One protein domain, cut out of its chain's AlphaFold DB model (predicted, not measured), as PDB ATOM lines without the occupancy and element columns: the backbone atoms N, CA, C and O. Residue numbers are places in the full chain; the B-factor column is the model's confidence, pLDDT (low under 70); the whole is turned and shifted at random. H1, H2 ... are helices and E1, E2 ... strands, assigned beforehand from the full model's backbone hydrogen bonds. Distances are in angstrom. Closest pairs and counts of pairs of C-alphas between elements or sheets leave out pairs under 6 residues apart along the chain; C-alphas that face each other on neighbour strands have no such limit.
ATOM      1  N   GLU A   3       0.911 -22.801 -56.565       75.88
ATOM      2  CA  GLU A   3      -0.345 -22.464 -55.896       75.88
ATOM      3  C   GLU A   3      -1.503 -22.764 -56.862       75.88
ATOM      4  O   GLU A   3      -1.427 -22.388 -58.036       75.88
ATOM      5  N   ASP A   4      -2.546 -23.449 -56.388       79.00
ATOM      6  CA  ASP A   4      -3.693 -23.862 -57.219       79.00
ATOM      7  C   ASP A   4      -4.893 -22.900 -57.102       79.00
ATOM      8  O   ASP A   4      -5.955 -23.145 -57.673       79.00
ATOM      9  N   SER A   5      -4.748 -21.801 -56.359       74.50
ATOM     10  CA  SER A   5      -5.780 -20.776 -56.207       74.50
ATOM     11  C   SER A   5      -5.862 -19.870 -57.445       74.50
ATOM     12  O   SER A   5      -4.859 -19.536 -58.081       74.50
ATOM     13  N   ASP A   6      -7.073 -19.426 -57.782       80.06
ATOM     14  CA  ASP A   6      -7.259 -18.354 -58.758       80.06
ATOM     15  C   ASP A   6      -7.042 -16.963 -58.127       80.06
ATOM     16  O   ASP A   6      -6.951 -16.802 -56.908       80.06
ATOM     17  N   CYS A   7      -6.954 -15.926 -58.965       77.06
ATOM     18  CA  CYS A   7      -6.706 -14.553 -58.511       77.06
ATOM     19  C   CYS A   7      -7.749 -14.061 -57.484       77.06
ATOM     20  O   CYS A   7      -7.388 -13.416 -56.500       77.06
ATOM     21  N   GLY A   8      -9.029 -14.401 -57.674       76.69
ATOM     22  CA  GLY A   8     -10.107 -13.994 -56.768       76.69
ATOM     23  C   GLY A   8      -9.985 -14.650 -55.394       76.69
ATOM     24  O   GLY A   8     -10.089 -13.979 -54.369       76.69
ATOM     25  N   THR A   9      -9.670 -15.941 -55.374       78.19
ATOM     26  CA  THR A   9      -9.414 -16.731 -54.166       78.19
ATOM     27  C   THR A   9      -8.208 -16.191 -53.399       78.19
ATOM     28  O   THR A   9      -8.250 -16.078 -52.173       78.19
ATOM     29  N   ARG A  10      -7.149 -15.768 -54.105       75.94
ATOM     30  CA  ARG A  10      -5.985 -15.109 -53.486       75.94
ATOM     31  C   ARG A  10      -6.366 -13.801 -52.817       75.94
ATOM     32  O   ARG A  10      -5.965 -13.583 -51.674       75.94
ATOM     33  N   ILE A  11      -7.133 -12.950 -53.496       77.56
ATOM     34  CA  ILE A  11      -7.603 -11.679 -52.931       77.56
ATOM     35  C   ILE A  11      -8.464 -11.950 -51.695       77.56
ATOM     36  O   ILE A  11      -8.195 -11.377 -50.644       77.56
ATOM     37  N   LEU A  12      -9.422 -12.878 -51.779       80.94
ATOM     38  CA  LEU A  12     -10.292 -13.241 -50.659       80.94
ATOM     39  C   LEU A  12      -9.491 -13.710 -49.436       80.94
ATOM     40  O   LEU A  12      -9.654 -13.157 -48.352       80.94
ATOM     41  N   PHE A  13      -8.589 -14.682 -49.600       79.69
ATOM     42  CA  PHE A  13      -7.786 -15.182 -48.477       79.69
ATOM     43  C   PHE A  13      -6.816 -14.145 -47.922       79.69
ATOM     44  O   PHE A  13      -6.532 -14.168 -46.730       79.69
ATOM     45  N   THR A  14      -6.338 -13.220 -48.753       76.44
ATOM     46  CA  THR A  14      -5.523 -12.091 -48.286       76.44
ATOM     47  C   THR A  14      -6.358 -11.139 -47.435       76.44
ATOM     48  O   THR A  14      -5.964 -10.826 -46.319       76.44
ATOM     49  N   LEU A  15      -7.535 -10.733 -47.918       75.31
ATOM     50  CA  LEU A  15      -8.417  -9.799 -47.211       75.31
ATOM     51  C   LEU A  15      -8.968 -10.376 -45.903       75.31
ATOM     52  O   LEU A  15      -9.191  -9.632 -44.954       75.31
ATOM     53  N   CYS A  16      -9.179 -11.690 -45.838       75.44
ATOM     54  CA  CYS A  16      -9.632 -12.362 -44.624       75.44
ATOM     55  C   CYS A  16      -8.492 -12.719 -43.652       75.44
ATOM     56  O   CYS A  16      -8.774 -13.373 -42.651       75.44
ATOM     57  N   GLY A  17      -7.226 -12.373 -43.936       68.88
ATOM     58  CA  GLY A  17      -6.080 -12.786 -43.107       68.88
ATOM     59  C   GLY A  17      -5.913 -14.310 -43.030       68.88
ATOM     60  O   GLY A  17      -5.403 -14.854 -42.060       68.88
ATOM     61  N   CYS A  18      -6.407 -15.025 -44.039       73.00
ATOM     62  CA  CYS A  18      -6.478 -16.481 -44.070       73.00
ATOM     63  C   CYS A  18      -5.612 -17.057 -45.193       73.00
ATOM     64  O   CYS A  18      -5.992 -18.047 -45.824       73.00
ATOM     65  N   ARG A  19      -4.458 -16.431 -45.467       70.25
ATOM     66  CA  ARG A  19      -3.518 -16.873 -46.509       70.25
ATOM     67  C   ARG A  19      -3.214 -18.353 -46.316       70.25
ATOM     68  O   ARG A  19      -3.538 -19.095 -47.233       70.25
ATOM     69  N   ALA A  20      -2.870 -18.742 -45.075       70.12
ATOM     70  CA  ALA A  20      -3.021 -20.050 -44.408       70.12
ATOM     71  C   ALA A  20      -3.737 -21.177 -45.180       70.12
ATOM     72  O   ALA A  20      -3.301 -22.329 -45.243       70.12
ATOM     73  N   MET A  21      -4.901 -20.848 -45.731       74.69
ATOM     74  CA  MET A  21      -5.855 -21.761 -46.350       74.69
ATOM     75  C   MET A  21      -5.624 -21.961 -47.854       74.69
ATOM     76  O   MET A  21      -6.356 -22.722 -48.484       74.69
ATOM     77  N   ARG A  22      -4.622 -21.319 -48.461       79.81
ATOM     78  CA  ARG A  22      -4.356 -21.427 -49.899       79.81
ATOM     79  C   ARG A  22      -4.005 -22.870 -50.274       79.81
ATOM     80  O   ARG A  22      -3.120 -23.468 -49.645       79.81
ATOM     81  N   PRO A  23      -4.684 -23.444 -51.283       84.94
ATOM     82  CA  PRO A  23      -4.370 -24.774 -51.768       84.94
ATOM     83  C   PRO A  23      -3.039 -24.758 -52.518       84.94
ATOM     84  O   PRO A  23      -2.785 -23.874 -53.342       84.94
ATOM     85  N   MET A  24      -2.188 -25.742 -52.239       84.81
ATOM     86  CA  MET A  24      -0.849 -25.816 -52.821       84.81
ATOM     87  C   MET A  24      -0.501 -27.217 -53.290       84.81
ATOM     88  O   MET A  24      -0.817 -28.208 -52.630       84.81
ATOM     89  N   ASN A  25       0.217 -27.271 -54.411       87.06
ATOM     90  CA  ASN A  25       0.755 -28.488 -54.987       87.06
ATOM     91  C   ASN A  25       2.280 -28.386 -55.113       87.06
ATOM     92  O   ASN A  25       2.840 -27.491 -55.764       87.06
ATOM     93  N   VAL A  26       2.983 -29.312 -54.472       87.94
ATOM     94  CA  VAL A  26       4.438 -29.422 -54.537       87.94
ATOM     95  C   VAL A  26       4.783 -30.684 -55.306       87.94
ATOM     96  O   VAL A  26       4.511 -31.788 -54.853       87.94
ATOM     97  N   ARG A  27       5.425 -30.524 -56.463       88.81
ATOM     98  CA  ARG A  27       6.021 -31.636 -57.204       88.81
ATOM     99  C   ARG A  27       7.487 -31.771 -56.809       88.81
ATOM    100  O   ARG A  27       8.252 -30.822 -56.981       88.81
ATOM    101  N   ILE A  28       7.852 -32.937 -56.298       85.19
ATOM    102  CA  ILE A  28       9.219 -33.346 -56.001       85.19
ATOM    103  C   ILE A  28       9.701 -34.229 -57.146       85.19
ATOM    104  O   ILE A  28       9.029 -35.178 -57.554       85.19
ATOM    105  N   ILE A  29      10.866 -33.873 -57.673       84.12
ATOM    106  CA  ILE A  29      11.580 -34.647 -58.680       84.12
ATOM    107  C   ILE A  29      12.861 -35.119 -58.010       84.12
ATOM    108  O   ILE A  29      13.743 -34.314 -57.704       84.12
ATOM    109  N   GLU A  30      12.939 -36.414 -57.739       82.19
ATOM    110  CA  GLU A  30      14.135 -37.010 -57.161       82.19
ATOM    111  C   GLU A  30      15.190 -37.192 -58.252       82.19
ATOM    112  O   GLU A  30      14.895 -37.572 -59.389       82.19
ATOM    113  N   ARG A  31      16.448 -36.891 -57.927       81.56
ATOM    114  CA  ARG A  31      17.535 -37.007 -58.896       81.56
ATOM    115  C   ARG A  31      17.740 -38.481 -59.254       81.56
ATOM    116  O   ARG A  31      18.219 -39.247 -58.427       81.56
ATOM    117  N   GLY A  32      17.433 -38.837 -60.500       76.44
ATOM    118  CA  GLY A  32      17.539 -40.210 -60.999       76.44
ATOM    119  C   GLY A  32      16.266 -41.046 -60.846       76.44
ATOM    120  O   GLY A  32      16.329 -42.245 -61.093       76.44
ATOM    121  N   ALA A  33      15.137 -40.446 -60.458       77.69
ATOM    122  CA  ALA A  33      13.835 -41.107 -60.495       77.69
ATOM    123  C   ALA A  33      13.088 -40.799 -61.800       77.69
ATOM    124  O   ALA A  33      13.047 -39.652 -62.246       77.69
ATOM    125  N   ASP A  34      12.448 -41.824 -62.366       75.94
ATOM    126  CA  ASP A  34      11.604 -41.702 -63.564       75.94
ATOM    127  C   ASP A  34      10.190 -41.189 -63.249       75.94
ATOM    128  O   ASP A  34       9.466 -40.745 -64.138       75.94
ATOM    129  N   THR A  35       9.784 -41.252 -61.978       81.00
ATOM    130  CA  THR A  35       8.453 -40.847 -61.511       81.00
ATOM    131  C   THR A  35       8.546 -39.667 -60.562       81.00
ATOM    132  O   THR A  35       9.521 -39.500 -59.827       81.00
ATOM    133  N   SER A  36       7.512 -38.829 -60.583       87.12
ATOM    134  CA  SER A  36       7.423 -37.679 -59.693       87.12
ATOM    135  C   SER A  36       6.534 -37.955 -58.484       87.12
ATOM    136  O   SER A  36       5.538 -38.678 -58.565       87.12
ATOM    137  N   THR A  37       6.879 -37.340 -57.356       89.75
ATOM    138  CA  THR A  37       6.047 -37.340 -56.150       89.75
ATOM    139  C   THR A  37       5.345 -35.995 -56.045       89.75
ATOM    140  O   THR A  37       5.969 -34.945 -56.177       89.75
ATOM    141  N   SER A  38       4.041 -36.005 -55.806       91.62
ATOM    142  CA  SER A  38       3.239 -34.809 -55.558       91.62
ATOM    143  C   SER A  38       2.798 -34.749 -54.101       91.62
ATOM    144  O   SER A  38       2.361 -35.754 -53.542       91.62
ATOM    145  N   MET A  39       2.853 -33.563 -53.514       91.88
ATOM    146  CA  MET A  39       2.279 -33.252 -52.211       91.88
ATOM    147  C   MET A  39       1.189 -32.208 -52.402       91.88
ATOM    148  O   MET A  39       1.442 -31.145 -52.970       91.88
ATOM    149  N   THR A  40      -0.010 -32.505 -51.921       90.50
ATOM    150  CA  THR A  40      -1.188 -31.661 -52.109       90.50
ATOM    151  C   THR A  40      -1.719 -31.210 -50.757       90.50
ATOM    152  O   THR A  40      -2.121 -32.034 -49.932       90.50
ATOM    153  N   LYS A  41      -1.751 -29.893 -50.551       88.38
ATOM    154  CA  LYS A  41      -2.409 -29.209 -49.433       88.38
ATOM    155  C   LYS A  41      -3.762 -28.682 -49.927       88.38
ATOM    156  O   LYS A  41      -3.769 -27.739 -50.719       88.38
ATOM    157  N   PRO A  42      -4.902 -29.266 -49.521       85.00
ATOM    158  CA  PRO A  42      -6.216 -28.703 -49.811       85.00
ATOM    159  C   PRO A  42      -6.461 -27.402 -49.038       85.00
ATOM    160  O   PRO A  42      -5.812 -27.117 -48.032       85.00
ATOM    161  N   CYS A  43      -7.470 -26.651 -49.477       82.31
ATOM    162  CA  CYS A  43      -7.970 -25.493 -48.748       82.31
ATOM    163  C   CYS A  43      -8.701 -25.935 -47.472       82.31
ATOM    164  O   CYS A  43      -9.861 -26.346 -47.518       82.31
ATOM    165  N   LYS A  44      -8.012 -25.865 -46.332       80.75
ATOM    166  CA  LYS A  44      -8.553 -26.132 -44.994       80.75
ATOM    167  C   LYS A  44      -8.181 -24.983 -44.057       80.75
ATOM    168  O   LYS A  44      -7.187 -24.300 -44.281       80.75
ATOM    169  N   CYS A  45      -8.984 -24.780 -43.018       71.69
ATOM    170  CA  CYS A  45      -8.899 -23.585 -42.177       71.69
ATOM    171  C   CYS A  45      -8.069 -23.746 -40.896       71.69
ATOM    172  O   CYS A  45      -8.013 -22.828 -40.082       71.69
ATOM    173  N   GLY A  46      -7.465 -24.914 -40.683       77.12
ATOM    174  CA  GLY A  46      -6.718 -25.203 -39.468       77.12
ATOM    175  C   GLY A  46      -7.550 -25.837 -38.365       77.12
ATOM    176  O   GLY A  46      -8.768 -25.656 -38.229       77.12
ATOM    177  N   GLY A  47      -6.863 -26.625 -37.546       72.81
ATOM    178  CA  GLY A  47      -7.472 -27.361 -36.450       72.81
ATOM    179  C   GLY A  47      -8.051 -26.456 -35.369       72.81
ATOM    180  O   GLY A  47      -8.995 -26.883 -34.714       72.81
ATOM    181  N   TRP A  48      -7.603 -25.196 -35.266       70.50
ATOM    182  CA  TRP A  48      -8.184 -24.175 -34.378       70.50
ATOM    183  C   TRP A  48      -9.690 -23.941 -34.605       70.50
ATOM    184  O   TRP A  48     -10.412 -23.598 -33.673       70.50
ATOM    185  N   ILE A  49     -10.201 -24.161 -35.822       74.38
ATOM    186  CA  ILE A  49     -11.649 -24.119 -36.096       74.38
ATOM    187  C   ILE A  49     -12.238 -25.505 -36.374       74.38
ATOM    188  O   ILE A  49     -13.198 -25.661 -37.130       74.38
ATOM    189  N   CYS A  50     -11.658 -26.542 -35.765       71.31
ATOM    190  CA  CYS A  50     -12.032 -27.945 -35.947       71.31
ATOM    191  C   CYS A  50     -11.852 -28.468 -37.388       71.31
ATOM    192  O   CYS A  50     -12.456 -29.483 -37.746       71.31
ATOM    193  N   CYS A  51     -11.023 -27.815 -38.211       79.00
ATOM    194  CA  CYS A  51     -10.744 -28.197 -39.599       79.00
ATOM    195  C   CYS A  51      -9.234 -28.440 -39.805       79.00
ATOM    196  O   CYS A  51      -8.572 -27.642 -40.470       79.00
ATOM    197  N   PRO A  52      -8.662 -29.511 -39.218       84.81
ATOM    198  CA  PRO A  52      -7.216 -29.728 -39.206       84.81
ATOM    199  C   PRO A  52      -6.634 -29.720 -40.618       84.81
ATOM    200  O   PRO A  52      -7.143 -30.421 -41.503       84.81
ATOM    201  N   LEU A  53      -5.564 -28.944 -40.810       86.06
ATOM    202  CA  LEU A  53      -4.795 -28.935 -42.045       86.06
ATOM    203  C   LEU A  53      -4.278 -30.336 -42.330       86.06
ATOM    204  O   LEU A  53      -3.939 -31.114 -41.433       86.06
ATOM    205  N   GLU A  54      -4.221 -30.643 -43.612       88.69
ATOM    206  CA  GLU A  54      -3.791 -31.932 -44.107       88.69
ATOM    207  C   GLU A  54      -2.892 -31.706 -45.311       88.69
ATOM    208  O   GLU A  54      -3.111 -30.773 -46.080       88.69
ATOM    209  N   MET A  55      -1.907 -32.569 -45.488       90.81
ATOM    210  CA  MET A  55      -1.123 -32.653 -46.705       90.81
ATOM    211  C   MET A  55      -1.049 -34.114 -47.118       90.81
ATOM    212  O   MET A  55      -0.635 -34.977 -46.345       90.81
ATOM    213  N   THR A  56      -1.485 -34.408 -48.337       91.44
ATOM    214  CA  THR A  56      -1.439 -35.765 -48.884       91.44
ATOM    215  C   THR A  56      -0.255 -35.900 -49.821       91.44
ATOM    216  O   THR A  56      -0.034 -35.030 -50.660       91.44
ATOM    217  N   VAL A  57       0.477 -37.002 -49.701       91.94
ATOM    218  CA  VAL A  57       1.594 -37.348 -50.576       91.94
ATOM    219  C   VAL A  57       1.170 -38.488 -51.488       91.94
ATOM    220  O   VAL A  57       0.646 -39.507 -51.035       91.94
ATOM    221  N   ALA A  58       1.405 -38.320 -52.782       90.94
ATOM    222  CA  ALA A  58       1.120 -39.314 -53.801       90.94
ATOM    223  C   ALA A  58       2.291 -39.433 -54.771       90.94
ATOM    224  O   ALA A  58       2.971 -38.449 -55.062       90.94
ATOM    225  N   LYS A  59       2.518 -40.639 -55.279       89.19
ATOM    226  CA  LYS A  59       3.534 -40.933 -56.283       89.19
ATOM    227  C   LYS A  59       2.857 -41.316 -57.590       89.19
ATOM    228  O   LYS A  59       1.858 -42.039 -57.610       89.19
ATOM    229  N   GLU A  60       3.383 -40.784 -58.683       85.44
ATOM    230  CA  GLU A  60       2.868 -41.030 -60.025       85.44
ATOM    231  C   GLU A  60       2.873 -42.534 -60.342       85.44
ATOM    232  O   GLU A  60       3.886 -43.207 -60.179       85.44
ATOM    233  N   GLY A  61       1.718 -43.077 -60.740       81.94
ATOM    234  CA  GLY A  61       1.539 -44.504 -61.041       81.94
ATOM    235  C   GLY A  61       1.274 -45.418 -59.834       81.94
ATOM    236  O   GLY A  61       0.633 -46.452 -60.005       81.94
ATOM    237  N   GLU A  62       1.682 -45.033 -58.623       82.19
ATOM    238  CA  GLU A  62       1.514 -45.846 -57.402       82.19
ATOM    239  C   GLU A  62       0.355 -45.369 -56.511       82.19
ATOM    240  O   GLU A  62      -0.197 -46.149 -55.737       82.19
ATOM    241  N   GLY A  63      -0.074 -44.113 -56.658       85.06
ATOM    242  CA  GLY A  63      -1.171 -43.546 -55.877       85.06
ATOM    243  C   GLY A  63      -0.690 -42.923 -54.569       85.06
ATOM    244  O   GLY A  63       0.394 -42.342 -54.507       85.06
ATOM    245  N   ARG A  64      -1.526 -42.953 -53.529       87.38
ATOM    246  CA  ARG A  64      -1.241 -42.256 -52.268       87.38
ATOM    247  C   ARG A  64      -0.209 -43.028 -51.442       87.38
ATOM    248  O   ARG A  64      -0.412 -44.202 -51.173       87.38
ATOM    249  N   ILE A  65       0.842 -42.355 -50.980       90.00
ATOM    250  CA  ILE A  65       1.896 -42.973 -50.154       90.00
ATOM    251  C   ILE A  65       1.792 -42.591 -48.672       90.00
ATOM    252  O   ILE A  65       2.202 -43.346 -47.795       90.00
ATOM    253  N   GLY A  66       1.198 -41.435 -48.373       91.38
ATOM    254  CA  GLY A  66       1.107 -40.946 -47.005       91.38
ATOM    255  C   GLY A  66       0.215 -39.724 -46.862       91.38
ATOM    256  O   GLY A  66      -0.104 -39.037 -47.835       91.38
ATOM    257  N   THR A  67      -0.174 -39.439 -45.627       92.25
ATOM    258  CA  THR A  67      -0.904 -38.227 -45.261       92.25
ATOM    259  C   THR A  67      -0.316 -37.653 -43.976       92.25
ATOM    260  O   THR A  67      -0.038 -38.382 -43.026       92.25
ATOM    261  N   VAL A  68      -0.158 -36.336 -43.930       93.44
ATOM    262  CA  VAL A  68       0.134 -35.589 -42.707       93.44
ATOM    263  C   VAL A  68      -1.097 -34.797 -42.317       93.44
ATOM    264  O   VAL A  68      -1.778 -34.246 -43.179       93.44
ATOM    265  N   ARG A  69      -1.410 -34.759 -41.024       91.50
ATOM    266  CA  ARG A  69      -2.580 -34.053 -40.502       91.50
ATOM    267  C   ARG A  69      -2.247 -33.346 -39.200       91.50
ATOM    268  O   ARG A  69      -1.611 -33.929 -38.327       91.50
ATOM    269  N   GLU A  70      -2.727 -32.119 -39.039       90.38
ATOM    270  CA  GLU A  70      -2.664 -31.414 -37.760       90.38
ATOM    271  C   GLU A  70      -3.341 -32.224 -36.654       90.38
ATOM    272  O   GLU A  70      -4.475 -32.698 -36.796       90.38
ATOM    273  N   ASN A  71      -2.654 -32.338 -35.525       89.50
ATOM    274  CA  ASN A  71      -3.134 -33.058 -34.365       89.50
ATOM    275  C   ASN A  71      -3.412 -32.089 -33.220       89.50
ATOM    276  O   ASN A  71      -2.500 -31.647 -32.530       89.50
ATOM    277  N   PHE A  72      -4.689 -31.831 -32.966       85.31
ATOM    278  CA  PHE A  72      -5.111 -31.092 -31.782       85.31
ATOM    279  C   PHE A  72      -5.574 -32.012 -30.654       85.31
ATOM    280  O   PHE A  72      -5.921 -31.507 -29.609       85.31
ATOM    281  N   ASN A  73      -5.584 -33.339 -30.790       83.44
ATOM    282  CA  ASN A  73      -6.098 -34.221 -29.741       83.44
ATOM    283  C   ASN A  73      -5.077 -34.402 -28.590       83.44
ATOM    284  O   ASN A  73      -3.936 -34.779 -28.874       83.44
ATOM    285  N   PRO A  74      -5.447 -34.190 -27.307       85.25
ATOM    286  CA  PRO A  74      -6.707 -33.619 -26.813       85.25
ATOM    287  C   PRO A  74      -6.790 -32.098 -26.994       85.25
ATOM    288  O   PRO A  74      -5.861 -31.373 -26.626       85.25
ATOM    289  N   TYR A  75      -7.938 -31.633 -27.521       80.12
ATOM    290  CA  TYR A  75      -8.121 -30.275 -28.068       80.12
ATOM    291  C   TYR A  75      -7.645 -29.185 -27.121       80.12
ATOM    292  O   TYR A  75      -6.733 -28.439 -27.454       80.12
ATOM    293  N   CYS A  76      -8.204 -29.133 -25.912       80.12
ATOM    294  CA  CYS A  76      -7.889 -28.081 -24.950       80.12
ATOM    295  C   CYS A  76      -6.404 -28.047 -24.565       80.12
ATOM    296  O   CYS A  76      -5.867 -26.969 -24.347       80.12
ATOM    297  N   SER A  77      -5.728 -29.198 -24.509       86.00
ATOM    298  CA  SER A  77      -4.306 -29.241 -24.157       86.00
ATOM    299  C   SER A  77      -3.451 -28.676 -25.288       86.00
ATOM    300  O   SER A  77      -2.749 -27.685 -25.103       86.00
ATOM    301  N   LYS A  78      -3.565 -29.245 -26.493       86.31
ATOM    302  CA  LYS A  78      -2.729 -28.838 -27.631       86.31
ATOM    303  C   LYS A  78      -3.072 -27.444 -28.152       86.31
ATOM    304  O   LYS A  78      -2.179 -26.725 -28.578       86.31
ATOM    305  N   CYS A  79      -4.334 -27.034 -28.052       83.62
ATOM    306  CA  CYS A  79      -4.773 -25.668 -28.327       83.62
ATOM    307  C   CYS A  79      -4.092 -24.662 -27.382       83.62
ATOM    308  O   CYS A  79      -3.483 -23.700 -27.845       83.62
ATOM    309  N   CYS A  80      -4.082 -24.932 -26.072       83.69
ATOM    310  CA  CYS A  80      -3.340 -24.116 -25.110       83.69
ATOM    311  C   CYS A  80      -1.832 -24.120 -25.391       83.69
ATOM    312  O   CYS A  80      -1.191 -23.077 -25.300       83.69
ATOM    313  N   GLU A  81      -1.236 -25.256 -25.754       86.38
ATOM    314  CA  GLU A  81       0.188 -25.284 -26.107       86.38
ATOM    315  C   GLU A  81       0.510 -24.517 -27.391       86.38
ATOM    316  O   GLU A  81       1.564 -23.890 -27.467       86.38
ATOM    317  N   CYS A  82      -0.391 -24.500 -28.369       84.19
ATOM    318  CA  CYS A  82      -0.270 -23.637 -29.537       84.19
ATOM    319  C   CYS A  82      -0.244 -22.159 -29.114       84.19
ATOM    320  O   CYS A  82       0.694 -21.445 -29.454       84.19
ATOM    321  N   CYS A  83      -1.197 -21.714 -28.285       79.88
ATOM    322  CA  CYS A  83      -1.291 -20.311 -27.865       79.88
ATOM    323  C   CYS A  83      -0.169 -19.856 -26.919       79.88
ATOM    324  O   CYS A  83       0.338 -18.750 -27.059       79.88
ATOM    325  N   PHE A  84       0.204 -20.680 -25.935       80.31
ATOM    326  CA  PHE A  84       1.114 -20.273 -24.853       80.31
ATOM    327  C   PHE A  84       2.546 -20.784 -25.022       80.31
ATOM    328  O   PHE A  84       3.466 -20.243 -24.414       80.31
ATOM    329  N   LYS A  85       2.744 -21.850 -25.805       82.88
ATOM    330  CA  LYS A  85       4.061 -22.453 -26.062       82.88
ATOM    331  C   LYS A  85       4.410 -22.475 -27.548       82.88
ATOM    332  O   LYS A  85       5.415 -23.090 -27.901       82.88
ATOM    333  N   CYS A  86       3.592 -21.871 -28.413       83.56
ATOM    334  CA  CYS A  86       3.842 -21.781 -29.855       83.56
ATOM    335  C   CYS A  86       4.174 -23.157 -30.449       83.56
ATOM    336  O   CYS A  86       5.175 -23.342 -31.145       83.56
ATOM    337  N   SER A  87       3.415 -24.167 -30.012       87.56
ATOM    338  CA  SER A  87       3.666 -25.565 -30.342       87.56
ATOM    339  C   SER A  87       2.616 -26.102 -31.305       87.56
ATOM    340  O   SER A  87       1.424 -26.076 -31.009       87.56
ATOM    341  N   TYR A  88       3.080 -26.636 -32.430       88.69
ATOM    342  CA  TYR A  88       2.267 -27.219 -33.489       88.69
ATOM    343  C   TYR A  88       2.564 -28.707 -33.598       88.69
ATOM    344  O   TYR A  88       3.718 -29.140 -33.574       88.69
ATOM    345  N   TYR A  89       1.506 -29.491 -33.740       92.31
ATOM    346  CA  TYR A  89       1.572 -30.943 -33.738       92.31
ATOM    347  C   TYR A  89       1.008 -31.481 -35.042       92.31
ATOM    348  O   TYR A  89      -0.106 -31.129 -35.430       92.31
ATOM    349  N   HIS A  90       1.754 -32.369 -35.686       93.88
ATOM    350  CA  HIS A  90       1.350 -33.004 -36.932       93.88
ATOM    351  C   HIS A  90       1.550 -34.507 -36.832       93.88
ATOM    352  O   HIS A  90       2.648 -34.981 -36.572       93.88
ATOM    353  N   ASN A  91       0.494 -35.264 -37.075       94.88
ATOM    354  CA  ASN A  91       0.563 -36.710 -37.148       94.88
ATOM    355  C   ASN A  91       0.879 -37.147 -38.578       94.88
ATOM    356  O   ASN A  91       0.286 -36.644 -39.536       94.88
ATOM    357  N   VAL A  92       1.781 -38.113 -38.700       94.56
ATOM    358  CA  VAL A  92       2.198 -38.729 -39.957       94.56
ATOM    359  C   VAL A  92       1.557 -40.106 -40.058       94.56
ATOM    360  O   VAL A  92       1.774 -40.971 -39.205       94.56
ATOM    361  N   TYR A  93       0.796 -40.302 -41.127       92.44
ATOM    362  CA  TYR A  93       0.085 -41.534 -41.447       92.44
ATOM    363  C   TYR A  93       0.657 -42.113 -42.745       92.44
ATOM    364  O   TYR A  93       0.265 -41.680 -43.835       92.44
ATOM    365  N   PRO A  94       1.604 -43.061 -42.662       86.56
ATOM    366  CA  PRO A  94       1.993 -43.864 -43.812       86.56
ATOM    367  C   PRO A  94       0.782 -44.665 -44.285       86.56
ATOM    368  O   PRO A  94       0.043 -45.227 -43.475       86.56
ATOM    369  N   VAL A  95       0.547 -44.706 -45.591       81.19
ATOM    370  CA  VAL A  95      -0.608 -45.422 -46.127       81.19
ATOM    371  C   VAL A  95      -0.268 -46.903 -46.281       81.19
ATOM    372  O   VAL A  95       0.652 -47.260 -47.008       81.19
ATOM    373  N   ALA A  96      -1.039 -47.769 -45.617       61.25
ATOM    374  CA  ALA A  96      -0.930 -49.220 -45.786       61.25
ATOM    375  C   ALA A  96      -1.540 -49.718 -47.117       61.25
ATOM    376  O   ALA A  96      -1.088 -50.727 -47.649       61.25
ATOM    377  N   ASP A  97      -2.541 -49.008 -47.663       63.97
ATOM    378  CA  ASP A  97      -3.161 -49.288 -48.972       63.97
ATOM    379  C   ASP A  97      -3.250 -48.013 -49.842       63.97
ATOM    380  O   ASP A  97      -4.088 -47.142 -49.569       63.97
ATOM    381  N   PRO A  98      -2.442 -47.896 -50.913       62.44
ATOM    382  CA  PRO A  98      -2.376 -46.713 -51.774       62.44
ATOM    383  C   PRO A  98      -3.688 -46.310 -52.456       62.44
ATOM    384  O   PRO A  98      -3.815 -45.172 -52.923       62.44
ATOM    385  N   LYS A  99      -4.661 -47.230 -52.527       59.31
ATOM    386  CA  LYS A  99      -5.986 -47.017 -53.133       59.31
ATOM    387  C   LYS A  99      -7.064 -46.655 -52.117       59.31
ATOM    388  O   LYS A  99      -8.179 -46.326 -52.524       59.31
ATOM    389  N   ALA A 100      -6.758 -46.695 -50.820       60.03
ATOM    390  CA  ALA A 100      -7.706 -46.292 -49.794       60.03
ATOM    391  C   ALA A 100      -8.106 -44.820 -50.010       60.03
ATOM    392  O   ALA A 100      -7.227 -43.987 -50.271       60.03
ATOM    393  N   PRO A 101      -9.401 -44.473 -49.891       54.84
ATOM    394  CA  PRO A 101      -9.863 -43.106 -50.087       54.84
ATOM    395  C   PRO A 101      -9.131 -42.148 -49.142       54.84
ATOM    396  O   PRO A 101      -8.841 -42.471 -47.985       54.84
ATOM    397  N   SER A 102      -8.807 -40.955 -49.645       53.00
ATOM    398  CA  SER A 102      -8.353 -39.851 -48.801       53.00
ATOM    399  C   SER A 102      -9.394 -39.601 -47.715       53.00
ATOM    400  O   SER A 102     -10.590 -39.621 -48.006       53.00
ATOM    401  N   ALA A 103      -8.940 -39.342 -46.493       52.03
ATOM    402  CA  ALA A 103      -9.728 -39.126 -45.280       52.03
ATOM    403  C   ALA A 103     -10.577 -37.837 -45.284       52.03
ATOM    404  O   ALA A 103     -10.725 -37.156 -44.271       52.03
ATOM    405  N   ILE A 104     -11.173 -37.500 -46.426       48.41
ATOM    406  CA  ILE A 104     -12.165 -36.441 -46.612       48.41
ATOM    407  C   ILE A 104     -13.537 -36.924 -46.086       48.41
ATOM    408  O   ILE A 104     -14.583 -36.462 -46.528       48.41
ATOM    409  N   SER A 105     -13.579 -37.873 -45.146       40.38
ATOM    410  CA  SER A 105     -14.795 -38.198 -44.406       40.38
ATOM    411  C   SER A 105     -14.734 -37.513 -43.043       40.38
ATOM    412  O   SER A 105     -13.854 -37.757 -42.217       40.38
ATOM    413  N   GLY A 115      -6.084 -44.681 -39.940       76.31
ATOM    414  CA  GLY A 115      -5.470 -45.596 -38.979       76.31
ATOM    415  C   GLY A 115      -4.754 -44.861 -37.844       76.31
ATOM    416  O   GLY A 115      -4.996 -43.675 -37.602       76.31
ATOM    417  N   GLU A 116      -3.882 -45.580 -37.138       85.88
ATOM    418  CA  GLU A 116      -3.033 -44.999 -36.098       85.88
ATOM    419  C   GLU A 116      -1.835 -44.267 -36.724       85.88
ATOM    420  O   GLU A 116      -1.245 -44.761 -37.692       85.88
ATOM    421  N   PRO A 117      -1.457 -43.086 -36.202       92.00
ATOM    422  CA  PRO A 117      -0.278 -42.385 -36.684       92.00
ATOM    423  C   PRO A 117       0.984 -43.184 -36.358       92.00
ATOM    424  O   PRO A 117       1.110 -43.738 -35.267       92.00
ATOM    425  N   LYS A 118       1.950 -43.194 -37.280       94.25
ATOM    426  CA  LYS A 118       3.259 -43.823 -37.040       94.25
ATOM    427  C   LYS A 118       4.246 -42.860 -36.386       94.25
ATOM    428  O   LYS A 118       5.059 -43.275 -35.572       94.25
ATOM    429  N   TYR A 119       4.167 -41.576 -36.736       96.56
ATOM    430  CA  TYR A 119       5.038 -40.538 -36.186       96.56
ATOM    431  C   TYR A 119       4.232 -39.295 -35.810       96.56
ATOM    432  O   TYR A 119       3.226 -38.979 -36.448       96.56
ATOM    433  N   GLU A 120       4.693 -38.563 -34.801       96.06
ATOM    434  CA  GLU A 120       4.213 -37.225 -34.460       96.06
ATOM    435  C   GLU A 120       5.359 -36.223 -34.629       96.06
ATOM    436  O   GLU A 120       6.424 -36.363 -34.034       96.06
ATOM    437  N   LEU A 121       5.145 -35.195 -35.440       95.88
ATOM    438  CA  LEU A 121       6.050 -34.063 -35.574       95.88
ATOM    439  C   LEU A 121       5.593 -32.971 -34.616       95.88
ATOM    440  O   LEU A 121       4.468 -32.471 -34.727       95.88
ATOM    441  N   LYS A 122       6.473 -32.583 -33.696       93.25
ATOM    442  CA  LYS A 122       6.239 -31.456 -32.795       93.25
ATOM    443  C   LYS A 122       7.168 -30.308 -33.153       93.25
ATOM    444  O   LYS A 122       8.373 -30.373 -32.901       93.25
ATOM    445  N   PHE A 123       6.576 -29.238 -33.662       90.31
ATOM    446  CA  PHE A 123       7.237 -27.961 -33.881       90.31
ATOM    447  C   PHE A 123       6.976 -27.080 -32.670       90.31
ATOM    448  O   PHE A 123       5.838 -26.938 -32.246       90.31
ATOM    449  N   ASN A 124       8.018 -26.508 -32.086       87.94
ATOM    450  CA  ASN A 124       7.914 -25.543 -31.000       87.94
ATOM    451  C   ASN A 124       8.794 -24.368 -31.395       87.94
ATOM    452  O   ASN A 124       9.982 -24.576 -31.613       87.94
ATOM    453  N   VAL A 125       8.231 -23.175 -31.535       81.88
ATOM    454  CA  VAL A 125       8.993 -22.000 -32.000       81.88
ATOM    455  C   VAL A 125       9.354 -21.034 -30.867       81.88
ATOM    456  O   VAL A 125       9.944 -19.991 -31.109       81.88
ATOM    457  N   CYS A 126       9.030 -21.375 -29.619       79.81
ATOM    458  CA  CYS A 126       9.162 -20.474 -28.476       79.81
ATOM    459  C   CYS A 126      10.281 -20.889 -27.503       79.81
ATOM    460  O   CYS A 126      10.961 -21.899 -27.665       79.81
ATOM    461  N   CYS A 127      10.510 -20.061 -26.479       79.12
ATOM    462  CA  CYS A 127      11.538 -20.269 -25.444       79.12
ATOM    463  C   CYS A 127      11.280 -21.499 -24.573       79.12
ATOM    464  O   CYS A 127      12.178 -22.002 -23.901       79.12
ATOM    465  N   CYS A 128      10.025 -21.932 -24.537       73.56
ATOM    466  CA  CYS A 128       9.509 -22.878 -23.571       73.56
ATOM    467  C   CYS A 128       9.208 -24.192 -24.286       73.56
ATOM    468  O   CYS A 128       8.324 -24.241 -25.140       73.56
ATOM    469  N   GLY A 129       9.895 -25.263 -23.912       76.88
ATOM    470  CA  GLY A 129       9.748 -26.569 -24.544       76.88
ATOM    471  C   GLY A 129      10.930 -27.472 -24.221       76.88
ATOM    472  O   GLY A 129      11.775 -27.128 -23.402       76.88
ATOM    473  N   GLU A 130      10.986 -28.632 -24.872       81.50
ATOM    474  CA  GLU A 130      12.159 -29.514 -24.789       81.50
ATOM    475  C   GLU A 130      13.392 -28.897 -25.458       81.50
ATOM    476  O   GLU A 130      14.503 -29.086 -24.980       81.50
ATOM    477  N   ASN A 131      13.179 -28.122 -26.526       84.69
ATOM    478  CA  ASN A 131      14.209 -27.353 -27.210       84.69
ATOM    479  C   ASN A 131      13.889 -25.861 -27.045       84.69
ATOM    480  O   ASN A 131      12.739 -25.459 -27.217       84.69
ATOM    481  N   ASN A 132      14.891 -25.042 -26.718       82.56
ATOM    482  CA  ASN A 132      14.732 -23.589 -26.654       82.56
ATOM    483  C   ASN A 132      14.903 -22.989 -28.058       82.56
ATOM    484  O   ASN A 132      16.029 -22.753 -28.506       82.56
ATOM    485  N   ASN A 133      13.779 -22.743 -28.731       82.81
ATOM    486  CA  ASN A 133      13.748 -22.251 -30.108       82.81
ATOM    487  C   ASN A 133      13.402 -20.753 -30.225       82.81
ATOM    488  O   ASN A 133      13.462 -20.225 -31.326       82.81
ATOM    489  N   CYS A 134      13.143 -20.041 -29.117       71.94
ATOM    490  CA  CYS A 134      12.867 -18.585 -29.083       71.94
ATOM    491  C   CYS A 134      13.920 -17.718 -29.768       71.94
ATOM    492  O   CYS A 134      13.657 -16.593 -30.177       71.94
ATOM    493  N   CYS A 135      15.150 -18.223 -29.762       62.91
ATOM    494  CA  CYS A 135      16.306 -17.568 -30.342       62.91
ATOM    495  C   CYS A 135      16.764 -18.278 -31.616       62.91
ATOM    496  O   CYS A 135      17.816 -17.923 -32.142       62.91
ATOM    497  N   GLY A 136      16.029 -19.291 -32.086       62.34
ATOM    498  CA  GLY A 136      16.254 -19.889 -33.391       62.34
ATOM    499  C   GLY A 136      16.104 -18.794 -34.436       62.34
ATOM    500  O   GLY A 136      15.126 -18.056 -34.415       62.34
ATOM    501  N   ALA A 137      17.116 -18.656 -35.287       62.03
ATOM    502  CA  ALA A 137      17.280 -17.544 -36.220       62.03
ATOM    503  C   ALA A 137      17.860 -16.258 -35.609       62.03
ATOM    504  O   ALA A 137      17.950 -15.259 -36.300       62.03
ATOM    505  N   THR A 138      18.334 -16.227 -34.368       64.12
ATOM    506  CA  THR A 138      19.035 -15.039 -33.833       64.12
ATOM    507  C   THR A 138      20.553 -15.194 -33.936       64.12
ATOM    508  O   THR A 138      21.079 -16.262 -34.268       64.12
ATOM    509  N   CYS A 139      21.303 -14.142 -33.601       61.81
ATOM    510  CA  CYS A 139      22.765 -14.191 -33.530       61.81
ATOM    511  C   CYS A 139      23.298 -15.209 -32.501       61.81
ATOM    512  O   CYS A 139      24.420 -15.694 -32.665       61.81
ATOM    513  N   PHE A 140      22.493 -15.572 -31.497       65.94
ATOM    514  CA  PHE A 140      22.871 -16.486 -30.415       65.94
ATOM    515  C   PHE A 140      22.492 -17.947 -30.676       65.94
ATOM    516  O   PHE A 140      23.075 -18.837 -30.061       65.94
ATOM    517  N   ASN A 141      21.553 -18.214 -31.589       73.81
ATOM    518  CA  ASN A 141      21.211 -19.573 -31.990       73.81
ATOM    519  C   ASN A 141      20.790 -19.628 -33.467       73.81
ATOM    520  O   ASN A 141      19.740 -19.141 -33.877       73.81
ATOM    521  N   HIS A 142      21.645 -20.230 -34.292       75.50
ATOM    522  CA  HIS A 142      21.485 -20.209 -35.751       75.50
ATOM    523  C   HIS A 142      20.553 -21.317 -36.246       75.50
ATOM    524  O   HIS A 142      20.355 -21.456 -37.452       75.50
ATOM    525  N   HIS A 143      20.006 -22.119 -35.333       82.25
ATOM    526  CA  HIS A 143      19.174 -23.254 -35.679       82.25
ATOM    527  C   HIS A 143      17.997 -23.436 -34.720       82.25
ATOM    528  O   HIS A 143      18.056 -23.052 -33.554       82.25
ATOM    529  N   ALA A 144      16.930 -24.047 -35.222       87.56
ATOM    530  CA  ALA A 144      15.821 -24.554 -34.423       87.56
ATOM    531  C   ALA A 144      15.783 -26.081 -34.525       87.56
ATOM    532  O   ALA A 144      16.066 -26.638 -35.589       87.56
ATOM    533  N   ILE A 145      15.456 -26.755 -33.423       90.94
ATOM    534  CA  ILE A 145      15.358 -28.220 -33.373       90.94
ATOM    535  C   ILE A 145      13.915 -28.613 -33.081       90.94
ATOM    536  O   ILE A 145      13.328 -28.205 -32.074       90.94
ATOM    537  N   PHE A 146      13.359 -29.449 -33.945       93.00
ATOM    538  CA  PHE A 146      12.036 -30.044 -33.812       93.00
ATOM    539  C   PHE A 146      12.165 -31.562 -33.716       93.00
ATOM    540  O   PHE A 146      13.116 -32.145 -34.238       93.00
ATOM    541  N   ASN A 147      11.209 -32.209 -33.055       94.62
ATOM    542  CA  ASN A 147      11.315 -33.633 -32.736       94.62
ATOM    543  C   ASN A 147      10.312 -34.439 -33.569       94.62
ATOM    544  O   ASN A 147       9.136 -34.071 -33.665       94.62
ATOM    545  N   ILE A 148      10.785 -35.557 -34.112       96.62
ATOM    546  CA  ILE A 148       9.973 -36.661 -34.625       96.62
ATOM    547  C   ILE A 148       9.774 -37.613 -33.451       96.62
ATOM    548  O   ILE A 148      10.748 -38.070 -32.852       96.62
ATOM    549  N   ARG A 149       8.526 -37.896 -33.095       96.38
ATOM    550  CA  ARG A 149       8.173 -38.680 -31.913       96.38
ATOM    551  C   ARG A 149       7.385 -39.919 -32.262       96.38
ATOM    552  O   ARG A 149       6.658 -39.949 -33.254       96.38
ATOM    553  N   ASP A 150       7.486 -40.895 -31.377       95.62
ATOM    554  CA  ASP A 150       6.540 -41.992 -31.289       95.62
ATOM    555  C   ASP A 150       5.209 -41.475 -30.704       95.62
ATOM    556  O   ASP A 150       5.213 -40.941 -29.591       95.62
ATOM    557  N   PRO A 151       4.068 -41.598 -31.407       92.69
ATOM    558  CA  PRO A 151       2.793 -41.053 -30.936       92.69
ATOM    559  C   PRO A 151       2.264 -41.697 -29.651       92.69
ATOM    560  O   PRO A 151       1.502 -41.061 -28.925       92.69
ATOM    561  N   SER A 152       2.635 -42.950 -29.368       92.44
ATOM    562  CA  SER A 152       2.122 -43.698 -28.214       92.44
ATOM    563  C   SER A 152       2.910 -43.418 -26.934       92.44
ATOM    564  O   SER A 152       2.321 -43.210 -25.876       92.44
ATOM    565  N   SER A 153       4.238 -43.412 -27.018       94.38
ATOM    566  CA  SER A 153       5.144 -43.215 -25.881       94.38
ATOM    567  C   SER A 153       5.606 -41.767 -25.714       94.38
ATOM    568  O   SER A 153       6.066 -41.394 -24.636       94.38
ATOM    569  N   GLY A 154       5.518 -40.947 -26.765       91.75
ATOM    570  CA  GLY A 154       6.061 -39.587 -26.800       91.75
ATOM    571  C   GLY A 154       7.589 -39.523 -26.907       91.75
ATOM    572  O   GLY A 154       8.144 -38.420 -26.871       91.75
ATOM    573  N   ALA A 155       8.266 -40.672 -27.036       95.44
ATOM    574  CA  ALA A 155       9.716 -40.764 -27.147       95.44
ATOM    575  C   ALA A 155      10.219 -40.110 -28.438       95.44
ATOM    576  O   ALA A 155       9.593 -40.223 -29.491       95.44
ATOM    577  N   VAL A 156      11.366 -39.434 -28.365       95.56
ATOM    578  CA  VAL A 156      12.011 -38.831 -29.537       95.56
ATOM    579  C   VAL A 156      12.686 -39.929 -30.356       95.56
ATOM    580  O   VAL A 156      13.558 -40.634 -29.855       95.56
ATOM    581  N   LEU A 157      12.275 -40.060 -31.615       96.38
ATOM    582  CA  LEU A 157      12.783 -41.044 -32.575       96.38
ATOM    583  C   LEU A 157      13.780 -40.438 -33.571       96.38
ATOM    584  O   LEU A 157      14.549 -41.161 -34.197       96.38
ATOM    585  N   GLY A 158      13.740 -39.120 -33.748       95.50
ATOM    586  CA  GLY A 158      14.566 -38.389 -34.700       95.50
ATOM    587  C   GLY A 158      14.359 -36.884 -34.569       95.50
ATOM    588  O   GLY A 158      13.449 -36.432 -33.871       95.50
ATOM    589  N   ASN A 159      15.191 -36.105 -35.257       95.44
ATOM    590  CA  ASN A 159      15.229 -34.650 -35.115       95.44
ATOM    591  C   ASN A 159      15.172 -33.971 -36.485       95.44
ATOM    592  O   ASN A 159      15.753 -34.449 -37.458       95.44
ATOM    593  N   ILE A 160      14.523 -32.817 -36.541       94.94
ATOM    594  CA  ILE A 160      14.522 -31.905 -37.681       94.94
ATOM    595  C   ILE A 160      15.241 -30.644 -37.222       94.94
ATOM    596  O   ILE A 160      14.761 -29.942 -36.335       94.94
ATOM    597  N   GLN A 161      16.390 -30.357 -37.815       92.62
ATOM    598  CA  GLN A 161      17.142 -29.143 -37.548       92.62
ATOM    599  C   GLN A 161      16.926 -28.161 -38.695       92.62
ATOM    600  O   GLN A 161      17.354 -28.406 -39.823       92.62
ATOM    601  N   LYS A 162      16.264 -27.045 -38.399       88.88
ATOM    602  CA  LYS A 162      16.127 -25.908 -39.309       88.88
ATOM    603  C   LYS A 162      17.323 -24.986 -39.117       88.88
ATOM    604  O   LYS A 162      17.574 -24.534 -38.003       88.88
ATOM    605  N   LEU A 163      18.072 -24.744 -40.184       85.94
ATOM    606  CA  LEU A 163      19.231 -23.860 -40.243       85.94
ATOM    607  C   LEU A 163      18.825 -22.596 -40.998       85.94
ATOM    608  O   LEU A 163      18.464 -22.666 -42.175       85.94
ATOM    609  N   PHE A 164      18.907 -21.457 -40.321       78.75
ATOM    610  CA  PHE A 164      18.529 -20.173 -40.899       78.75
ATOM    611  C   PHE A 164      19.698 -19.574 -41.679       78.75
ATOM    612  O   PHE A 164      20.851 -19.626 -41.229       78.75
ATOM    613  N   ALA A 165      19.403 -18.981 -42.837       71.56
ATOM    614  CA  ALA A 165      20.409 -18.316 -43.654       71.56
ATOM    615  C   ALA A 165      21.137 -17.206 -42.865       71.56
ATOM    616  O   ALA A 165      20.543 -16.537 -42.013       71.56
ATOM    617  N   PRO A 166      22.439 -16.984 -43.116       65.50
ATOM    618  CA  PRO A 166      23.150 -15.861 -42.522       65.50
ATOM    619  C   PRO A 166      22.611 -14.529 -43.070       65.50
ATOM    620  O   PRO A 166      22.435 -14.377 -44.278       65.50
ATOM    621  N   SER A 167      22.409 -13.543 -42.188       62.78
ATOM    622  CA  SER A 167      22.130 -12.160 -42.600       62.78
ATOM    623  C   SER A 167      23.330 -11.589 -43.364       62.78
ATOM    624  O   SER A 167      24.477 -11.720 -42.927       62.78
ATOM    625  N   THR A 168      23.062 -10.964 -44.510       62.66
ATOM    626  CA  THR A 168      24.074 -10.368 -45.398       62.66
ATOM    627  C   THR A 168      24.271  -8.869 -45.166       62.66
ATOM    628  O   THR A 168      25.280  -8.316 -45.597       62.66
ATOM    629  N   SER A 169      23.338  -8.211 -44.475       57.94
ATOM    630  CA  SER A 169      23.278  -6.757 -44.277       57.94
ATOM    631  C   SER A 169      24.020  -6.260 -43.031       57.94
ATOM    632  O   SER A 169      24.435  -5.104 -43.000       57.94
ATOM    633  N   GLY A 170      24.253  -7.118 -42.029       53.88
ATOM    634  CA  GLY A 170      24.819  -6.710 -40.736       53.88
ATOM    635  C   GLY A 170      23.869  -5.804 -39.925       53.88
ATOM    636  O   GLY A 170      23.031  -5.098 -40.470       53.88
ATOM    637  N   GLY A 171      23.968  -5.826 -38.591       61.53
ATOM    638  CA  GLY A 171      23.083  -5.041 -37.711       61.53
ATOM    639  C   GLY A 171      21.841  -5.808 -37.229       61.53
ATOM    640  O   GLY A 171      21.957  -6.973 -36.854       61.53
ATOM    641  N   GLY A 172      20.669  -5.156 -37.186       53.94
ATOM    642  CA  GLY A 172      19.416  -5.707 -36.629       53.94
ATOM    643  C   GLY A 172      18.944  -7.009 -37.291       53.94
ATOM    644  O   GLY A 172      18.457  -7.906 -36.606       53.94
ATOM    645  N   ASP A 173      19.225  -7.173 -38.582       54.72
ATOM    646  CA  ASP A 173      18.908  -8.378 -39.361       54.72
ATOM    647  C   ASP A 173      19.736  -9.599 -38.914       54.72
ATOM    648  O   ASP A 173      19.337 -10.748 -39.101       54.72
ATOM    649  N   ALA A 174      20.892  -9.379 -38.273       52.97
ATOM    650  CA  ALA A 174      21.675 -10.452 -37.662       52.97
ATOM    651  C   ALA A 174      21.070 -10.930 -36.333       52.97
ATOM    652  O   ALA A 174      21.337 -12.061 -35.919       52.97
ATOM    653  N   CYS A 175      20.268 -10.084 -35.676       55.28
ATOM    654  CA  CYS A 175      19.566 -10.407 -34.437       55.28
ATOM    655  C   CYS A 175      18.266 -11.179 -34.687       55.28
ATOM    656  O   CYS A 175      17.871 -11.919 -33.794       55.28
ATOM    657  N   CYS A 176      17.645 -11.070 -35.871       57.09
ATOM    658  CA  CYS A 176      16.444 -11.823 -36.248       57.09
ATOM    659  C   CYS A 176      16.484 -12.249 -37.733       57.09
ATOM    660  O   CYS A 176      15.984 -11.572 -38.623       57.09
ATOM    661  N   ARG A 177      17.094 -13.405 -38.001       60.75
ATOM    662  CA  ARG A 177      17.215 -14.072 -39.311       60.75
ATOM    663  C   ARG A 177      15.944 -14.813 -39.728       60.75
ATOM    664  O   ARG A 177      15.937 -15.437 -40.782       60.75
ATOM    665  N   MET A 178      14.892 -14.778 -38.905       55.88
ATOM    666  CA  MET A 178      13.635 -15.479 -39.183       55.88
ATOM    667  C   MET A 178      12.934 -14.930 -40.436       55.88
ATOM    668  O   MET A 178      12.159 -15.649 -41.051       55.88
ATOM    669  N   LEU A 179      13.261 -13.691 -40.824       51.91
ATOM    670  CA  LEU A 179      12.592 -12.923 -41.878       51.91
ATOM    671  C   LEU A 179      13.343 -12.911 -43.225       51.91
ATOM    672  O   LEU A 179      12.814 -12.427 -44.225       51.91
ATOM    673  N   TYR A 180      14.591 -13.403 -43.286       50.19
ATOM    674  CA  TYR A 180      15.473 -13.134 -44.431       50.19
ATOM    675  C   TYR A 180      16.329 -14.344 -44.843       50.19
ATOM    676  O   TYR A 180      17.478 -14.483 -44.423       50.19
ATOM    677  N   GLY A 181      15.807 -15.190 -45.740       57.69
ATOM    678  CA  GLY A 181      16.620 -16.114 -46.546       57.69
ATOM    679  C   GLY A 181      16.024 -17.504 -46.781       57.69
ATOM    680  O   GLY A 181      14.880 -17.781 -46.446       57.69
ATOM    681  N   TYR A 182      16.812 -18.376 -47.418       63.12
ATOM    682  CA  TYR A 182      16.445 -19.775 -47.641       63.12
ATOM    683  C   TYR A 182      16.704 -20.600 -46.382       63.12
ATOM    684  O   TYR A 182      17.825 -20.624 -45.872       63.12
ATOM    685  N   ASP A 183      15.696 -21.340 -45.939       76.25
ATOM    686  CA  ASP A 183      15.853 -22.293 -44.851       76.25
ATOM    687  C   ASP A 183      16.453 -23.605 -45.351       76.25
ATOM    688  O   ASP A 183      16.031 -24.172 -46.362       76.25
ATOM    689  N   THR A 184      17.449 -24.106 -44.623       85.69
ATOM    690  CA  THR A 184      18.015 -25.436 -44.865       85.69
ATOM    691  C   THR A 184      17.574 -26.376 -43.756       85.69
ATOM    692  O   THR A 184      17.712 -26.059 -42.580       85.69
ATOM    693  N   PHE A 185      17.082 -27.558 -44.118       90.19
ATOM    694  CA  PHE A 185      16.667 -28.573 -43.151       90.19
ATOM    695  C   PHE A 185      17.644 -29.744 -43.163       90.19
ATOM    696  O   PHE A 185      17.881 -30.352 -44.207       90.19
ATOM    697  N   ALA A 186      18.174 -30.091 -41.993       93.62
ATOM    698  CA  ALA A 186      18.827 -31.369 -41.756       93.62
ATOM    699  C   ALA A 186      17.850 -32.277 -41.001       93.62
ATOM    700  O   ALA A 186      17.411 -31.949 -39.899       93.62
ATOM    701  N   VAL A 187      17.476 -33.404 -41.608       95.25
ATOM    702  CA  VAL A 187      16.461 -34.314 -41.060       95.25
ATOM    703  C   VAL A 187      17.112 -35.642 -40.692       95.25
ATOM    704  O   VAL A 187      17.592 -36.371 -41.559       95.25
ATOM    705  N   GLY A 188      17.119 -35.956 -39.399       96.06
ATOM    706  CA  GLY A 188      17.470 -37.270 -38.873       96.06
ATOM    707  C   GLY A 188      16.222 -38.137 -38.793       96.06
ATOM    708  O   GLY A 188      15.431 -37.987 -37.863       96.06
ATOM    709  N   PHE A 189      16.034 -39.017 -39.776       96.12
ATOM    710  CA  PHE A 189      14.908 -39.949 -39.795       96.12
ATOM    711  C   PHE A 189      15.089 -41.076 -38.762       96.12
ATOM    712  O   PHE A 189      16.229 -41.487 -38.530       96.12
ATOM    713  N   PRO A 190      13.994 -41.604 -38.186       95.44
ATOM    714  CA  PRO A 190      14.051 -42.789 -37.337       95.44
ATOM    715  C   PRO A 190      14.683 -44.003 -38.037       95.44
ATOM    716  O   PRO A 190      14.695 -44.125 -39.267       95.44
ATOM    717  N   GLU A 191      15.210 -44.935 -37.246       94.06
ATOM    718  CA  GLU A 191      15.762 -46.178 -37.783       94.06
ATOM    719  C   GLU A 191      14.659 -47.026 -38.442       94.06
ATOM    720  O   GLU A 191      13.534 -47.114 -37.952       94.06
ATOM    721  N   GLY A 192      14.967 -47.632 -39.590       92.75
ATOM    722  CA  GLY A 192      14.015 -48.465 -40.331       92.75
ATOM    723  C   GLY A 192      12.918 -47.700 -41.085       92.75
ATOM    724  O   GLY A 192      12.066 -48.337 -41.702       92.75
ATOM    725  N   THR A 193      12.929 -46.360 -41.093       94.19
ATOM    726  CA  THR A 193      11.968 -45.561 -41.873       94.19
ATOM    727  C   THR A 193      12.149 -45.796 -43.378       94.19
ATOM    728  O   THR A 193      13.252 -45.590 -43.909       94.19
ATOM    729  N   SER A 194      11.066 -46.191 -44.062       93.38
ATOM    730  CA  SER A 194      11.048 -46.426 -45.518       93.38
ATOM    731  C   SER A 194      11.205 -45.125 -46.315       93.38
ATOM    732  O   SER A 194      11.113 -44.029 -45.762       93.38
ATOM    733  N   HIS A 195      11.430 -45.223 -47.626       91.12
ATOM    734  CA  HIS A 195      11.535 -44.044 -48.494       91.12
ATOM    735  C   HIS A 195      10.246 -43.207 -48.502       91.12
ATOM    736  O   HIS A 195      10.268 -41.992 -48.318       91.12
ATOM    737  N   GLU A 196       9.103 -43.872 -48.620       90.50
ATOM    738  CA  GLU A 196       7.767 -43.271 -48.640       90.50
ATOM    739  C   GLU A 196       7.443 -42.580 -47.314       90.50
ATOM    740  O   GLU A 196       6.867 -41.488 -47.280       90.50
ATOM    741  N   GLU A 197       7.859 -43.182 -46.202       93.62
ATOM    742  CA  GLU A 197       7.706 -42.592 -44.877       93.62
ATOM    743  C   GLU A 197       8.551 -41.325 -44.726       93.62
ATOM    744  O   GLU A 197       8.060 -40.328 -44.198       93.62
ATOM    745  N   ARG A 198       9.784 -41.320 -45.250       94.31
ATOM    746  CA  ARG A 198      10.639 -40.120 -45.274       94.31
ATOM    747  C   ARG A 198       9.984 -39.006 -46.075       94.31
ATOM    748  O   ARG A 198       9.898 -37.887 -45.580       94.31
ATOM    749  N   LEU A 199       9.463 -39.310 -47.264       92.81
ATOM    750  CA  LEU A 199       8.724 -38.345 -48.085       92.81
ATOM    751  C   LEU A 199       7.504 -37.786 -47.345       92.81
ATOM    752  O   LEU A 199       7.236 -36.588 -47.406       92.81
ATOM    753  N   THR A 200       6.796 -38.626 -46.592       93.94
ATOM    754  CA  THR A 200       5.639 -38.186 -45.802       93.94
ATOM    755  C   THR A 200       6.054 -37.309 -44.616       93.94
ATOM    756  O   THR A 200       5.404 -36.302 -44.345       93.94
ATOM    757  N   ILE A 201       7.174 -37.607 -43.951       95.69
ATOM    758  CA  ILE A 201       7.751 -36.728 -42.918       95.69
ATOM    759  C   ILE A 201       8.138 -35.370 -43.521       95.69
ATOM    760  O   ILE A 201       7.809 -34.334 -42.945       95.69
ATOM    761  N   LEU A 202       8.774 -35.356 -44.699       94.50
ATOM    762  CA  LEU A 202       9.121 -34.117 -45.407       94.50
ATOM    763  C   LEU A 202       7.877 -33.289 -45.761       94.50
ATOM    764  O   LEU A 202       7.905 -32.068 -45.617       94.50
ATOM    765  N   ALA A 203       6.771 -33.928 -46.150       93.44
ATOM    766  CA  ALA A 203       5.497 -33.236 -46.349       93.44
ATOM    767  C   ALA A 203       5.007 -32.551 -45.065       93.44
ATOM    768  O   ALA A 203       4.480 -31.446 -45.120       93.44
ATOM    769  N   GLY A 204       5.227 -33.164 -43.901       93.62
ATOM    770  CA  GLY A 204       4.868 -32.558 -42.620       93.62
ATOM    771  C   GLY A 204       5.720 -31.347 -42.258       93.62
ATOM    772  O   GLY A 204       5.189 -30.378 -41.718       93.62
ATOM    773  N   ILE A 205       7.005 -31.358 -42.621       93.12
ATOM    774  CA  ILE A 205       7.875 -30.176 -42.517       93.12
ATOM    775  C   ILE A 205       7.342 -29.063 -43.418       93.12
ATOM    776  O   ILE A 205       7.129 -27.952 -42.948       93.12
ATOM    777  N   LEU A 206       7.052 -29.364 -44.688       90.19
ATOM    778  CA  LEU A 206       6.506 -28.378 -45.625       90.19
ATOM    779  C   LEU A 206       5.149 -27.833 -45.171       90.19
ATOM    780  O   LEU A 206       4.898 -26.641 -45.299       90.19
ATOM    781  N   GLN A 207       4.279 -28.678 -44.615       88.81
ATOM    782  CA  GLN A 207       2.996 -28.247 -44.068       88.81
ATOM    783  C   GLN A 207       3.179 -27.237 -42.926       88.81
ATOM    784  O   GLN A 207       2.500 -26.211 -42.928       88.81
ATOM    785  N   ALA A 208       4.098 -27.500 -41.993       87.31
ATOM    786  CA  ALA A 208       4.406 -26.579 -40.900       87.31
ATOM    787  C   ALA A 208       5.039 -25.273 -41.411       87.31
ATOM    788  O   ALA A 208       4.657 -24.188 -40.981       87.31
ATOM    789  N   GLU A 209       5.949 -25.354 -42.380       84.94
ATOM    790  CA  GLU A 209       6.562 -24.173 -42.997       84.94
ATOM    791  C   GLU A 209       5.541 -23.306 -43.732       84.94
ATOM    792  O   GLU A 209       5.580 -22.088 -43.617       84.94
ATOM    793  N   PHE A 210       4.569 -23.901 -44.428       80.19
ATOM    794  CA  PHE A 210       3.497 -23.128 -45.057       80.19
ATOM    795  C   PHE A 210       2.589 -22.445 -44.038       80.19
ATOM    796  O   PHE A 210       2.148 -21.328 -44.283       80.19
ATOM    797  N   GLN A 211       2.337 -23.061 -42.885       75.62
ATOM    798  CA  GLN A 211       1.599 -22.387 -41.813       75.62
ATOM    799  C   GLN A 211       2.353 -21.154 -41.297       75.62
ATOM    800  O   GLN A 211       1.726 -20.126 -41.057       75.62
ATOM    801  N   LEU A 212       3.680 -21.249 -41.149       72.94
ATOM    802  CA  LEU A 212       4.516 -20.160 -40.633       72.94
ATOM    803  C   LEU A 212       4.755 -19.056 -41.675       72.94
ATOM    804  O   LEU A 212       4.540 -17.887 -41.375       72.94
ATOM    805  N   TYR A 213       5.133 -19.412 -42.906       69.44
ATOM    806  CA  TYR A 213       5.414 -18.458 -43.987       69.44
ATOM    807  C   TYR A 213       4.211 -17.569 -44.309       69.44
ATOM    808  O   TYR A 213       4.342 -16.382 -44.597       69.44
ATOM    809  N   GLU A 214       3.011 -18.143 -44.282       63.03
ATOM    810  CA  GLU A 214       1.801 -17.413 -44.641       63.03
ATOM    811  C   GLU A 214       1.321 -16.457 -43.534       63.03
ATOM    812  O   GLU A 214       0.539 -15.559 -43.844       63.03
ATOM    813  N   ALA A 215       1.802 -16.618 -42.294       56.53
ATOM    814  CA  ALA A 215       1.563 -15.694 -41.180       56.53
ATOM    815  C   ALA A 215       2.515 -14.480 -41.183       56.53
ATOM    816  O   ALA A 215       2.181 -13.450 -40.614       56.53
ATOM    817  N   ASP A 216       3.680 -14.597 -41.826       51.28
ATOM    818  CA  ASP A 216       4.757 -13.592 -41.796       51.28
ATOM    819  C   ASP A 216       4.589 -12.476 -42.850       51.28
ATOM    820  O   ASP A 216       5.176 -11.409 -42.761       51.28
ATOM    821  N   GLN A 217       3.748 -12.684 -43.867       50.84
ATOM    822  CA  GLN A 217       3.535 -11.719 -44.962       50.84
ATOM    823  C   GLN A 217       2.503 -10.613 -44.644       50.84
ATOM    824  O   GLN A 217       1.923 -10.029 -45.574       50.84
TER     825      GLN A 217
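This is residues 3 to 105 and 115 to 217 of the 219 residues of the protein "Hypothetical protein" of Pseudictyota dubia (UniProt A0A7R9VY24). One nine-stranded antiparallel sheet curls like part of a barrel round the long helix H4, which fills its hollow as the core; the barrel is left open between the edge strands E1 and E9. Outside this body, H2 only grazes the sheet near E5 and E6, H1 lies away from the sheet before E1, and the small H3 lies far out in the chain between E8 and E9. The printed part has 206 residues with four named helices and nine named strands, in the order H1 E1 E2 E3 E4 H2 E5 E6 E7 E8 H3 E9 H4, and the sheet's order is E1 E2 E3 E4 E5 E6 E7 E8 E9. The class is mixed, helices and strands; the whole is compact, with a radius of gyration of the C-alphas of 17.3 A and spans of 53 by 45 by 44 A.

Begin with the sheet: find C-alpha 24 at (-0.849, -25.816, -52.821), where E1 sets out, residues 24 to 28. E2 follows at residues 37 to 41, E3 at 54 to 59, 16.8 A long, and E4 at 63 to 70, 21.9 A. Look next at E5, residues 87 to 94 and 22.8 A, then E6, 119 to 124 and 16.1 A, E7, 143 to 149 and 19.3 A, E8, 156 to 163 and 19.8 A, and E9, 184 to 188. The longest helix, H4, residues 195 to 216, runs 31.9 A from C-alpha 195 at (11.535, -44.044, -48.494) to C-alpha 216 at (4.757, -13.592, -41.796). H1 is residues 7 to 15, 12.4 A, H2 is residues 75 to 85, 14.6 A, and H3 is residues 172 to 175, 5.2 A.

E1 to E4 form a meander, each strand the antiparallel neighbour of the one before, and E6, E7 and E8 form another. In the hairpin of E1 and E2, N 26 is 2.8 A from O 39; in that of E2 and E3, N 38 is 2.8 A from O 58; in that of E3 and E4, N 57 is 2.8 A from O 66. Across the antiparallel neighbours E4 and E5 look for N 69 and O 91, 2.9 A, and across E5 and E6 for N 90 and O 121, 2.9 A. The hairpin of E6 and E7 has N 120 and O 149 at 2.9 A, and that of E7 and E8 has N 146 and O 160 at 2.8 A. At the edge strand E9, N 161 of E8 is 2.8 A from O 186. The edge strands E1 and E9 are apart. H4 is on one face of this twisted sheet, two layers, a sheet with a helix on one face; the sheet curls round its residues 195 to 211. The closest C-alphas of E4 and H4 are those of Gly 66 and Thr 200, 5.4 A, and of E5 and H4 those of Pro 94 and Glu 197, 5.9 A. H4 is near E1 and near E9, with 5 and 7 pairs of C-alphas within 10 A. H2 only grazes the sheet with its residues 78 to 85; its closest C-alphas to E5 are Glu 81 and Ser 87, 5.5 A. H1 and H3 are not on the sheet, and each is apart from H4. Every O i to N i+4 pair is within hydrogen-bond range in H1 and H2, and 17 of 18 are in H4; H3 is too short for such a pair.

The two C-alphas farthest apart are those of Lys 99 and Gly 171, 53.3 A. Residues 106 to 114 are not printed, in the link from E5 to E6, and C-alphas 105 and 115 are 13.1 A apart across the cut. Of the links printed whole, those from E2 to E3 and from E6 to E7 are long. Mean pLDDT of the printed part is 80.6; values under 70 stand at residue 17 and residues 96 to 105, 135 to 140, 166 to 182 and 213 to 217.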